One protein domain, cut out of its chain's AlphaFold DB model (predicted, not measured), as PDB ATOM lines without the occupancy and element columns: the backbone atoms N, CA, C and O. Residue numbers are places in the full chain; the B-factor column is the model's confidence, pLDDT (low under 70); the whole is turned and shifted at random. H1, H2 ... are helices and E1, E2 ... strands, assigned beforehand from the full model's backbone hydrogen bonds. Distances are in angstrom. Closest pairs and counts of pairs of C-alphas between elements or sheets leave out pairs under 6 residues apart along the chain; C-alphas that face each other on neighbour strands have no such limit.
ATOM      1  N   SER A   3     194.076 146.393 246.842       87.81
ATOM      2  CA  SER A   3     193.439 145.529 245.846       87.81
ATOM      3  C   SER A   3     192.112 144.965 246.370       87.81
ATOM      4  O   SER A   3     191.815 145.018 247.564       87.81
ATOM      5  N   THR A   4     191.305 144.360 245.494       85.44
ATOM      6  CA  THR A   4     190.109 143.602 245.912       85.44
ATOM      7  C   THR A   4     190.422 142.492 246.915       85.44
ATOM      8  O   THR A   4     189.595 142.225 247.785       85.44
ATOM      9  N   ALA A   5     191.594 141.859 246.811       83.31
ATOM     10  CA  ALA A   5     192.027 140.806 247.727       83.31
ATOM     11  C   ALA A   5     192.377 141.369 249.114       83.31
ATOM     12  O   ALA A   5     191.988 140.797 250.129       83.31
ATOM     13  N   ASP A   6     193.023 142.534 249.170       84.94
ATOM     14  CA  ASP A   6     193.356 143.189 250.443       84.94
ATOM     15  C   ASP A   6     192.094 143.621 251.196       84.94
ATOM     16  O   ASP A   6     192.004 143.494 252.417       84.94
ATOM     17  N   ILE A   7     191.084 144.094 250.458       84.44
ATOM     18  CA  ILE A   7     189.778 144.458 251.021       84.44
ATOM     19  C   ILE A   7     189.064 143.216 251.562       84.44
ATOM     20  O   ILE A   7     188.512 143.259 252.658       84.44
ATOM     21  N   ALA A   8     189.097 142.109 250.818       83.31
ATOM     22  CA  ALA A   8     188.511 140.835 251.226       83.31
ATOM     23  C   ALA A   8     189.122 140.331 252.543       83.31
ATOM     24  O   ALA A   8     188.383 140.064 253.493       83.31
ATOM     25  N   LYS A   9     190.460 140.330 252.644       83.00
ATOM     26  CA  LYS A   9     191.191 139.982 253.874       83.00
ATOM     27  C   LYS A   9     190.835 140.906 255.040       83.00
ATOM     28  O   LYS A   9     190.535 140.432 256.129       83.00
ATOM     29  N   ARG A  10     190.804 142.224 254.812       81.56
ATOM     30  CA  ARG A  10     190.489 143.221 255.855       81.56
ATOM     31  C   ARG A  10     189.062 143.097 256.392       81.56
ATOM     32  O   ARG A  10     188.823 143.421 257.551       81.56
ATOM     33  N   LEU A  11     188.119 142.677 255.551       78.00
ATOM     34  CA  LEU A  11     186.706 142.534 255.910       78.00
ATOM     35  C   LEU A  11     186.325 141.113 256.342       78.00
ATOM     36  O   LEU A  11     185.173 140.908 256.716       78.00
ATOM     37  N   GLY A  12     187.247 140.146 256.269       75.44
ATOM     38  CA  GLY A  12     186.950 138.739 256.543       75.44
ATOM     39  C   GLY A  12     185.861 138.186 255.620       75.44
ATOM     40  O   GLY A  12     184.942 137.516 256.073       75.44
ATOM     41  N   CYS A  13     185.893 138.534 254.329       73.94
ATOM     42  CA  CYS A  13     184.876 138.104 253.366       73.94
ATOM     43  C   CYS A  13     185.491 137.726 252.016       73.94
ATOM     44  O   CYS A  13     186.649 138.023 251.743       73.94
ATOM     45  N   THR A  14     184.714 137.084 251.143       81.31
ATOM     46  CA  THR A  14     185.201 136.673 249.817       81.31
ATOM     47  C   THR A  14     185.353 137.864 248.865       81.31
ATOM     48  O   THR A  14     184.617 138.853 248.929       81.31
ATOM     49  N   THR A  15     186.257 137.761 247.890       82.88
ATOM     50  CA  THR A  15     186.446 138.781 246.835       82.88
ATOM     51  C   THR A  15     185.172 139.017 246.008       82.88
ATOM     52  O   THR A  15     184.888 140.143 245.585       82.88
ATOM     53  N   GLN A  16     184.346 137.982 245.822       81.62
ATOM     54  CA  GLN A  16     183.029 138.097 245.191       81.62
ATOM     55  C   GLN A  16     182.068 138.960 246.017       81.62
ATOM     56  O   GLN A  16     181.348 139.793 245.456       81.62
ATOM     57  N   ALA A  17     182.077 138.800 247.346       78.69
ATOM     58  CA  ALA A  17     181.296 139.636 248.247       78.69
ATOM     59  C   ALA A  17     181.736 141.102 248.125       78.69
ATOM     60  O   ALA A  17     180.890 141.967 247.887       78.69
ATOM     61  N   VAL A  18     183.043 141.375 248.149       83.12
ATOM     62  CA  VAL A  18     183.596 142.725 247.938       83.12
ATOM     63  C   VAL A  18     183.107 143.334 246.618       83.12
ATOM     64  O   VAL A  18     182.591 144.451 246.609       83.12
ATOM     65  N   ASN A  19     183.165 142.591 245.507       85.56
ATOM     66  CA  ASN A  19     182.676 143.060 244.202       85.56
ATOM     67  C   ASN A  19     181.162 143.332 244.186       85.56
ATOM     68  O   ASN A  19     180.700 144.295 243.563       85.56
ATOM     69  N   LYS A  20     180.373 142.503 244.880       85.56
ATOM     70  CA  LYS A  20     178.924 142.686 245.028       85.56
ATOM     71  C   LYS A  20     178.599 143.963 245.807       85.56
ATOM     72  O   LYS A  20     177.719 144.711 245.379       85.56
ATOM     73  N   TYR A  21     179.302 144.231 246.909       84.81
ATOM     74  CA  TYR A  21     179.092 145.439 247.717       84.81
ATOM     75  C   TYR A  21     179.615 146.692 247.029       84.81
ATOM     76  O   TYR A  21     178.893 147.684 246.998       84.81
ATOM     77  N   ARG A  22     180.762 146.619 246.341       87.75
ATOM     78  CA  ARG A  22     181.245 147.701 245.472       87.75
ATOM     79  C   ARG A  22     180.165 148.140 244.487       87.75
ATOM     80  O   ARG A  22     179.774 149.300 244.487       87.75
ATOM     81  N   ARG A  23     179.598 147.204 243.713       86.56
ATOM     82  CA  ARG A  23     178.538 147.517 242.736       86.56
ATOM     83  C   ARG A  23     177.288 148.127 243.377       86.56
ATOM     84  O   ARG A  23     176.588 148.891 242.719       86.56
ATOM     85  N   LYS A  24     176.965 147.776 244.627       84.31
ATOM     86  CA  LYS A  24     175.845 148.392 245.360       84.31
ATOM     87  C   LYS A  24     176.156 149.836 245.751       84.31
ATOM     88  O   LYS A  24     175.314 150.699 245.531       84.31
ATOM     89  N   VAL A  25     177.356 150.091 246.265       84.44
ATOM     90  CA  VAL A  25     177.818 151.435 246.641       84.44
ATOM     91  C   VAL A  25     177.904 152.344 245.410       84.44
ATOM     92  O   VAL A  25     177.366 153.447 245.426       84.44
ATOM     93  N   GLU A  26     178.468 151.850 244.303       86.69
ATOM     94  CA  GLU A  26     178.548 152.583 243.030       86.69
ATOM     95  C   GLU A  26     177.157 152.978 242.508       86.69
ATOM     96  O   GLU A  26     176.967 154.096 242.032       86.69
ATOM     97  N   LYS A  27     176.156 152.093 242.644       86.94
ATOM     98  CA  LYS A  27     174.761 152.383 242.265       86.94
ATOM     99  C   LYS A  27     174.093 153.428 243.157       86.94
ATOM    100  O   LYS A  27     173.238 154.157 242.672       86.94
ATOM    101  N   GLN A  28     174.448 153.483 244.439       82.25
ATOM    102  CA  GLN A  28     173.846 154.408 245.398       82.25
ATOM    103  C   GLN A  28     174.466 155.807 245.322       82.25
ATOM    104  O   GLN A  28     173.755 156.802 245.408       82.25
ATOM    105  N   ILE A  29     175.787 155.879 245.150       83.50
ATOM    106  CA  ILE A  29     176.549 157.135 245.116       83.50
ATOM    107  C   ILE A  29     176.635 157.697 243.687       83.50
ATOM    108  O   ILE A  29     176.883 158.884 243.499       83.50
ATOM    109  N   GLY A  30     176.428 156.861 242.661       80.38
ATOM    110  CA  GLY A  30     176.515 157.263 241.254       80.38
ATOM    111  C   GLY A  30     177.948 157.516 240.775       80.38
ATOM    112  O   GLY A  30     178.152 158.124 239.726       80.38
ATOM    113  N   LYS A  31     178.952 157.061 241.533       85.06
ATOM    114  CA  LYS A  31     180.376 157.221 241.224       85.06
ATOM    115  C   LYS A  31     181.028 155.855 241.050       85.06
ATOM    116  O   LYS A  31     180.781 154.952 241.842       85.06
ATOM    117  N   ARG A  32     181.877 155.724 240.028       84.38
ATOM    118  CA  ARG A  32     182.695 154.528 239.793       84.38
ATOM    119  C   ARG A  32     183.882 154.506 240.751       84.38
ATOM    120  O   ARG A  32     184.530 155.537 240.927       84.38
ATOM    121  N   PHE A  33     184.128 153.355 241.368       84.56
ATOM    122  CA  PHE A  33     185.165 153.189 242.382       84.56
ATOM    123  C   PHE A  33     186.387 152.495 241.804       84.56
ATOM    124  O   PHE A  33     186.280 151.596 240.966       84.56
ATOM    125  N   GLY A  34     187.537 152.876 242.343       84.12
ATOM    126  CA  GLY A  34     188.818 152.284 242.020       84.12
ATOM    127  C   GLY A  34     189.453 152.838 240.748       84.12
ATOM    128  O   GLY A  34     188.806 153.338 239.826       84.12
ATOM    129  N   THR A  35     190.772 152.733 240.720       85.06
ATOM    130  CA  THR A  35     191.647 153.134 239.624       85.06
ATOM    131  C   THR A  35     192.371 151.906 239.083       85.06
ATOM    132  O   THR A  35     192.826 151.091 239.889       85.06
ATOM    133  N   PRO A  36     192.500 151.744 237.756       83.50
ATOM    134  CA  PRO A  36     193.339 150.693 237.188       83.50
ATOM    135  C   PRO A  36     194.764 150.796 237.737       83.50
ATOM    136  O   PRO A  36     195.291 151.902 237.877       83.50
ATOM    137  N   ASP A  37     195.369 149.660 238.070       84.00
ATOM    138  CA  ASP A  37     196.759 149.622 238.510       84.00
ATOM    139  C   ASP A  37     197.678 150.017 237.334       84.00
ATOM    140  O   ASP A  37     197.544 149.456 236.241       84.00
ATOM    141  N   PRO A  38     198.603 150.980 237.511       77.75
ATOM    142  CA  PRO A  38     199.546 151.369 236.463       77.75
ATOM    143  C   PRO A  38     200.540 150.261 236.082       77.75
ATOM    144  O   PRO A  38     201.124 150.329 235.003       77.75
ATOM    145  N   SER A  39     200.749 149.263 236.945       76.62
ATOM    146  CA  SER A  39     201.654 148.133 236.697       76.62
ATOM    147  C   SER A  39     200.964 146.929 236.046       76.62
ATOM    148  O   SER A  39     201.585 146.212 235.264       76.62
ATOM    149  N   ASP A  40     199.672 146.737 236.317       75.19
ATOM    150  CA  ASP A  40     198.854 145.651 235.775       75.19
ATOM    151  C   ASP A  40     197.431 146.159 235.505       75.19
ATOM    152  O   ASP A  40     196.575 146.178 236.387       75.19
ATOM    153  N   GLY A  41     197.143 146.535 234.255       71.31
ATOM    154  CA  GLY A  41     195.845 147.102 233.864       71.31
ATOM    155  C   GLY A  41     194.634 146.182 234.086       71.31
ATOM    156  O   GLY A  41     193.496 146.621 233.910       71.31
ATOM    157  N   ARG A  42     194.848 144.915 234.471       76.56
ATOM    158  CA  ARG A  42     193.785 143.979 234.863       76.56
ATOM    159  C   ARG A  42     193.381 144.134 236.330       76.56
ATOM    160  O   ARG A  42     192.283 143.722 236.704       76.56
ATOM    161  N   ARG A  43     194.230 144.739 237.163       75.88
ATOM    162  CA  ARG A  43     193.978 144.974 238.587       75.88
ATOM    163  C   ARG A  43     193.346 146.341 238.802       75.88
ATOM    164  O   ARG A  43     193.660 147.321 238.135       75.88
ATOM    165  N   THR A  44     192.423 146.405 239.756       84.62
ATOM    166  CA  THR A  44     191.816 147.661 240.208       84.62
ATOM    167  C   THR A  44     192.255 147.928 241.640       84.62
ATOM    168  O   THR A  44     192.089 147.072 242.511       84.62
ATOM    169  N   LEU A  45     192.802 149.116 241.864       87.50
ATOM    170  CA  LEU A  45     193.250 149.612 243.155       87.50
ATOM    171  C   LEU A  45     192.230 150.589 243.732       87.50
ATOM    172  O   LEU A  45     191.677 151.413 243.011       87.50
ATOM    173  N   TYR A  46     192.020 150.525 245.038       88.50
ATOM    174  CA  TYR A  46     191.050 151.339 245.759       88.50
ATOM    175  C   TYR A  46     191.749 152.214 246.796       88.50
ATOM    176  O   TYR A  46     192.700 151.803 247.469       88.50
ATOM    177  N   SER A  47     191.272 153.440 246.945       90.88
ATOM    178  CA  SER A  47     191.685 154.340 248.018       90.88
ATOM    179  C   SER A  47     191.087 153.909 249.358       90.88
ATOM    180  O   SER A  47     190.059 153.241 249.413       90.88
ATOM    181  N   GLU A  48     191.701 154.317 250.467       87.31
ATOM    182  CA  GLU A  48     191.216 153.963 251.808       87.31
ATOM    183  C   GLU A  48     189.784 154.450 252.078       87.31
ATOM    184  O   GLU A  48     188.991 153.737 252.687       87.31
ATOM    185  N   ASN A  49     189.418 155.615 251.539       86.88
ATOM    186  CA  ASN A  49     188.056 156.141 251.635       86.88
ATOM    187  C   ASN A  49     187.037 155.246 250.915       86.88
ATOM    188  O   ASN A  49     185.946 155.018 251.432       86.88
ATOM    189  N   GLU A  50     187.389 154.714 249.742       85.88
ATOM    190  CA  GLU A  50     186.528 153.783 249.001       85.88
ATOM    191  C   GLU A  50     186.405 152.443 249.730       85.88
ATOM    192  O   GLU A  50     185.316 151.874 249.784       85.88
ATOM    193  N   VAL A  51     187.493 151.962 250.346       85.56
ATOM    194  CA  VAL A  51     187.468 150.748 251.174       85.56
ATOM    195  C   VAL A  51     186.513 150.913 252.356       85.56
ATOM    196  O   VAL A  51     185.693 150.029 252.590       85.56
ATOM    197  N   SER A  52     186.552 152.053 253.051       85.19
ATOM    198  CA  SER A  52     185.636 152.346 254.161       85.19
ATOM    199  C   SER A  52     184.171 152.387 253.716       85.19
ATOM    200  O   SER A  52     183.313 151.820 254.382       85.19
ATOM    201  N   GLN A  53     183.878 152.968 252.549       84.12
ATOM    202  CA  GLN A  53     182.512 153.012 252.006       84.12
ATOM    203  C   GLN A  53     181.996 151.624 251.592       84.12
ATOM    204  O   GLN A  53     180.815 151.318 251.758       84.12
ATOM    205  N   ILE A  54     182.877 150.754 251.089       82.38
ATOM    206  CA  ILE A  54     182.541 149.348 250.826       82.38
ATOM    207  C   ILE A  54     182.306 148.601 252.148       82.38
ATOM    208  O   ILE A  54     181.358 147.821 252.241       82.38
ATOM    209  N   ALA A  55     183.125 148.865 253.169       80.00
ATOM    210  CA  ALA A  55     183.036 148.245 254.489       80.00
ATOM    211  C   ALA A  55     181.739 148.597 255.236       80.00
ATOM    212  O   ALA A  55     181.149 147.729 255.872       80.00
ATOM    213  N   GLU A  56     181.267 149.843 255.136       78.75
ATOM    214  CA  GLU A  56     180.014 150.293 255.764       78.75
ATOM    215  C   GLU A  56     178.782 149.539 255.246       78.75
ATOM    216  O   GLU A  56     177.829 149.310 255.991       78.75
ATOM    217  N   MET A  57     178.815 149.133 253.976       70.81
ATOM    218  CA  MET A  57     177.725 148.426 253.300       70.81
ATOM    219  C   MET A  57     177.906 146.905 253.274       70.81
ATOM    220  O   MET A  57     176.968 146.181 252.919       70.81
ATOM    221  N   ALA A  58     179.094 146.408 253.622       63.31
ATOM    222  CA  ALA A  58     179.349 144.984 253.749       63.31
ATOM    223  C   ALA A  58     178.612 144.435 254.990       63.31
ATOM    224  O   ALA A  58     178.599 145.069 256.048       63.31
ATOM    225  N   PRO A  59     177.959 143.266 254.896       55.97
ATOM    226  CA  PRO A  59     177.270 142.662 256.015       55.97
ATOM    227  C   PRO A  59     178.305 142.343 257.085       55.97
ATOM    228  O   PRO A  59     179.248 141.599 256.837       55.97
ATOM    229  N   LYS A  60     178.081 142.853 258.298       57.28
ATOM    230  CA  LYS A  60     178.824 142.482 259.513       57.28
ATOM    231  C   LYS A  60     178.445 141.075 259.992       57.28
ATOM    232  O   LYS A  60     178.255 140.851 261.183       57.28
ATOM    233  N   ILE A  61     178.226 140.148 259.064       48.34
ATOM    234  CA  ILE A  61     178.062 138.744 259.408       48.34
ATOM    235  C   ILE A  61     179.493 138.240 259.599       48.34
ATOM    236  O   ILE A  61     180.268 138.361 258.652       48.34
ATOM    237  N   PRO A  62     179.872 137.749 260.789       45.56
ATOM    238  CA  PRO A  62     181.171 137.128 260.979       45.56
ATOM    239  C   PRO A  62     181.204 135.895 260.081       45.56
ATOM    240  O   PRO A  62     180.580 134.879 260.379       45.56
ATOM    241  N   VAL A  63     181.845 136.019 258.924       51.66
ATOM    242  CA  VAL A  63     182.156 134.868 258.093       51.66
ATOM    243  C   VAL A  63     183.468 134.342 258.647       51.66
ATOM    244  O   VAL A  63     184.438 135.088 258.762       51.66
ATOM    245  N   THR A  64     183.449 133.089 259.090       48.91
ATOM    246  CA  THR A  64     184.640 132.335 259.484       48.91
ATOM    247  C   THR A  64     185.742 132.555 258.456       48.91
ATOM    248  O   THR A  64     185.471 132.481 257.257       48.91
ATOM    249  N   GLU A  65     186.948 132.867 258.935       48.03
ATOM    250  CA  GLU A  65     188.135 133.037 258.097       48.03
ATOM    251  C   GLU A  65     188.252 131.825 257.168       48.03
ATOM    252  O   GLU A  65     188.425 130.699 257.632       48.03
ATOM    253  N   ALA A  66     188.072 132.046 255.864       49.16
ATOM    254  CA  ALA A  66     188.362 131.022 254.871       49.16
ATOM    255  C   ALA A  66     189.877 130.792 254.898       49.16
ATOM    256  O   ALA A  66     190.642 131.764 254.868       49.16
ATOM    257  N   SER A  67     190.305 129.534 255.013       47.16
ATOM    258  CA  SER A  67     191.724 129.180 254.997       47.16
ATOM    259  C   SER A  67     192.355 129.603 253.663       47.16
ATOM    260  O   SER A  67     191.665 129.783 252.656       47.16
ATOM    261  N   GLU A  68     193.679 129.791 253.632       49.69
ATOM    262  CA  GLU A  68     194.384 130.139 252.386       49.69
ATOM    263  C   GLU A  68     194.168 129.085 251.282       49.69
ATOM    264  O   GLU A  68     194.182 129.427 250.103       49.69
ATOM    265  N   GLU A  69     193.877 127.841 251.664       49.56
ATOM    266  CA  GLU A  69     193.548 126.719 250.778       49.56
ATOM    267  C   GLU A  69     192.209 126.931 250.039       49.56
ATOM    268  O   GLU A  69     192.163 126.778 248.820       49.56
ATOM    269  N   ASP A  70     191.162 127.424 250.715       47.81
ATOM    270  CA  ASP A  70     189.856 127.722 250.091       47.81
ATOM    271  C   ASP A  70     189.930 128.888 249.084       47.81
ATOM    272  O   ASP A  70     189.123 129.001 248.157       47.81
ATOM    273  N   CYS A  71     190.894 129.795 249.269       47.94
ATOM    274  CA  CYS A  71     191.143 130.894 248.335       47.94
ATOM    275  C   CYS A  71     191.852 130.422 247.055       47.94
ATOM    276  O   CYS A  71     191.665 131.047 246.013       47.94
ATOM    277  N   ILE A  72     192.628 129.338 247.126       43.69
ATOM    278  CA  ILE A  72     193.342 128.745 245.987       43.69
ATOM    279  C   ILE A  72     192.404 127.823 245.186       43.69
ATOM    280  O   ILE A  72     192.404 127.893 243.958       43.69
ATOM    281  N   ASP A  73     191.520 127.068 245.848       43.00
ATOM    282  CA  ASP A  73     190.501 126.221 245.193       43.00
ATOM    283  C   ASP A  73     189.433 127.022 244.421       43.00
ATOM    284  O   ASP A  73     188.780 126.507 243.517       43.00
ATOM    285  N   ALA A  74     189.251 128.311 244.726       47.97
ATOM    286  CA  ALA A  74     188.403 129.196 243.924       47.97
ATOM    287  C   ALA A  74     189.100 129.726 242.651       47.97
ATOM    288  O   ALA A  74     188.425 130.266 241.768       47.97
ATOM    289  N   GLU A  75     190.431 129.611 242.562       42.00
ATOM    290  CA  GLU A  75     191.244 130.037 241.413       42.00
ATOM    291  C   GLU A  75     191.714 128.860 240.537       42.00
ATOM    292  O   GLU A  75     191.966 129.064 239.347       42.00
TER     293      GLU A  75
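Overview. This is residues 3 to 75 of the 181 residues of an uncharacterized protein of Leptolyngbya sp. SIOISBB (UniProt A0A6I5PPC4). H1 and H3 pack crosswise on the long helix H2, while H4 lies off alone. The long link, residues 30 to 43, folds back from H2 into strand E1, residues 44 to 46. Printed are 73 residues, with named elements H1, H2, E1, H3 and H4 in order, mostly helix, compact, radius of gyration of the C-alphas 12.5 A, spans 34 by 31 by 17 A.

Arrangement. H2, residues 15 to 29, stands about perpendicular to H1, residues 4 to 11, at 89 degrees and to H3, residues 48 to 57, at 87 degrees. It touches H1 with residues 15 to 19 alone, closest at C-alphas 15 and 8, 5.3 A, and H3 closest at C-alphas 22 and 54, 5.7 A. H4, residues 68 to 73, is apart from these helices. Every O i to N i+4 pair is within hydrogen-bond range in H1, H2 and H4; H3 has 5 of 6.

Along the chain. H2 is 20.9 A long. C-alpha 4 is at (190.109, 143.602, 245.912), C-alpha 73 at (190.501, 126.221, 245.193).

Size, cuts and confidence. The printed part has no cut; pLDDT is under 70 at residues 58 to 75.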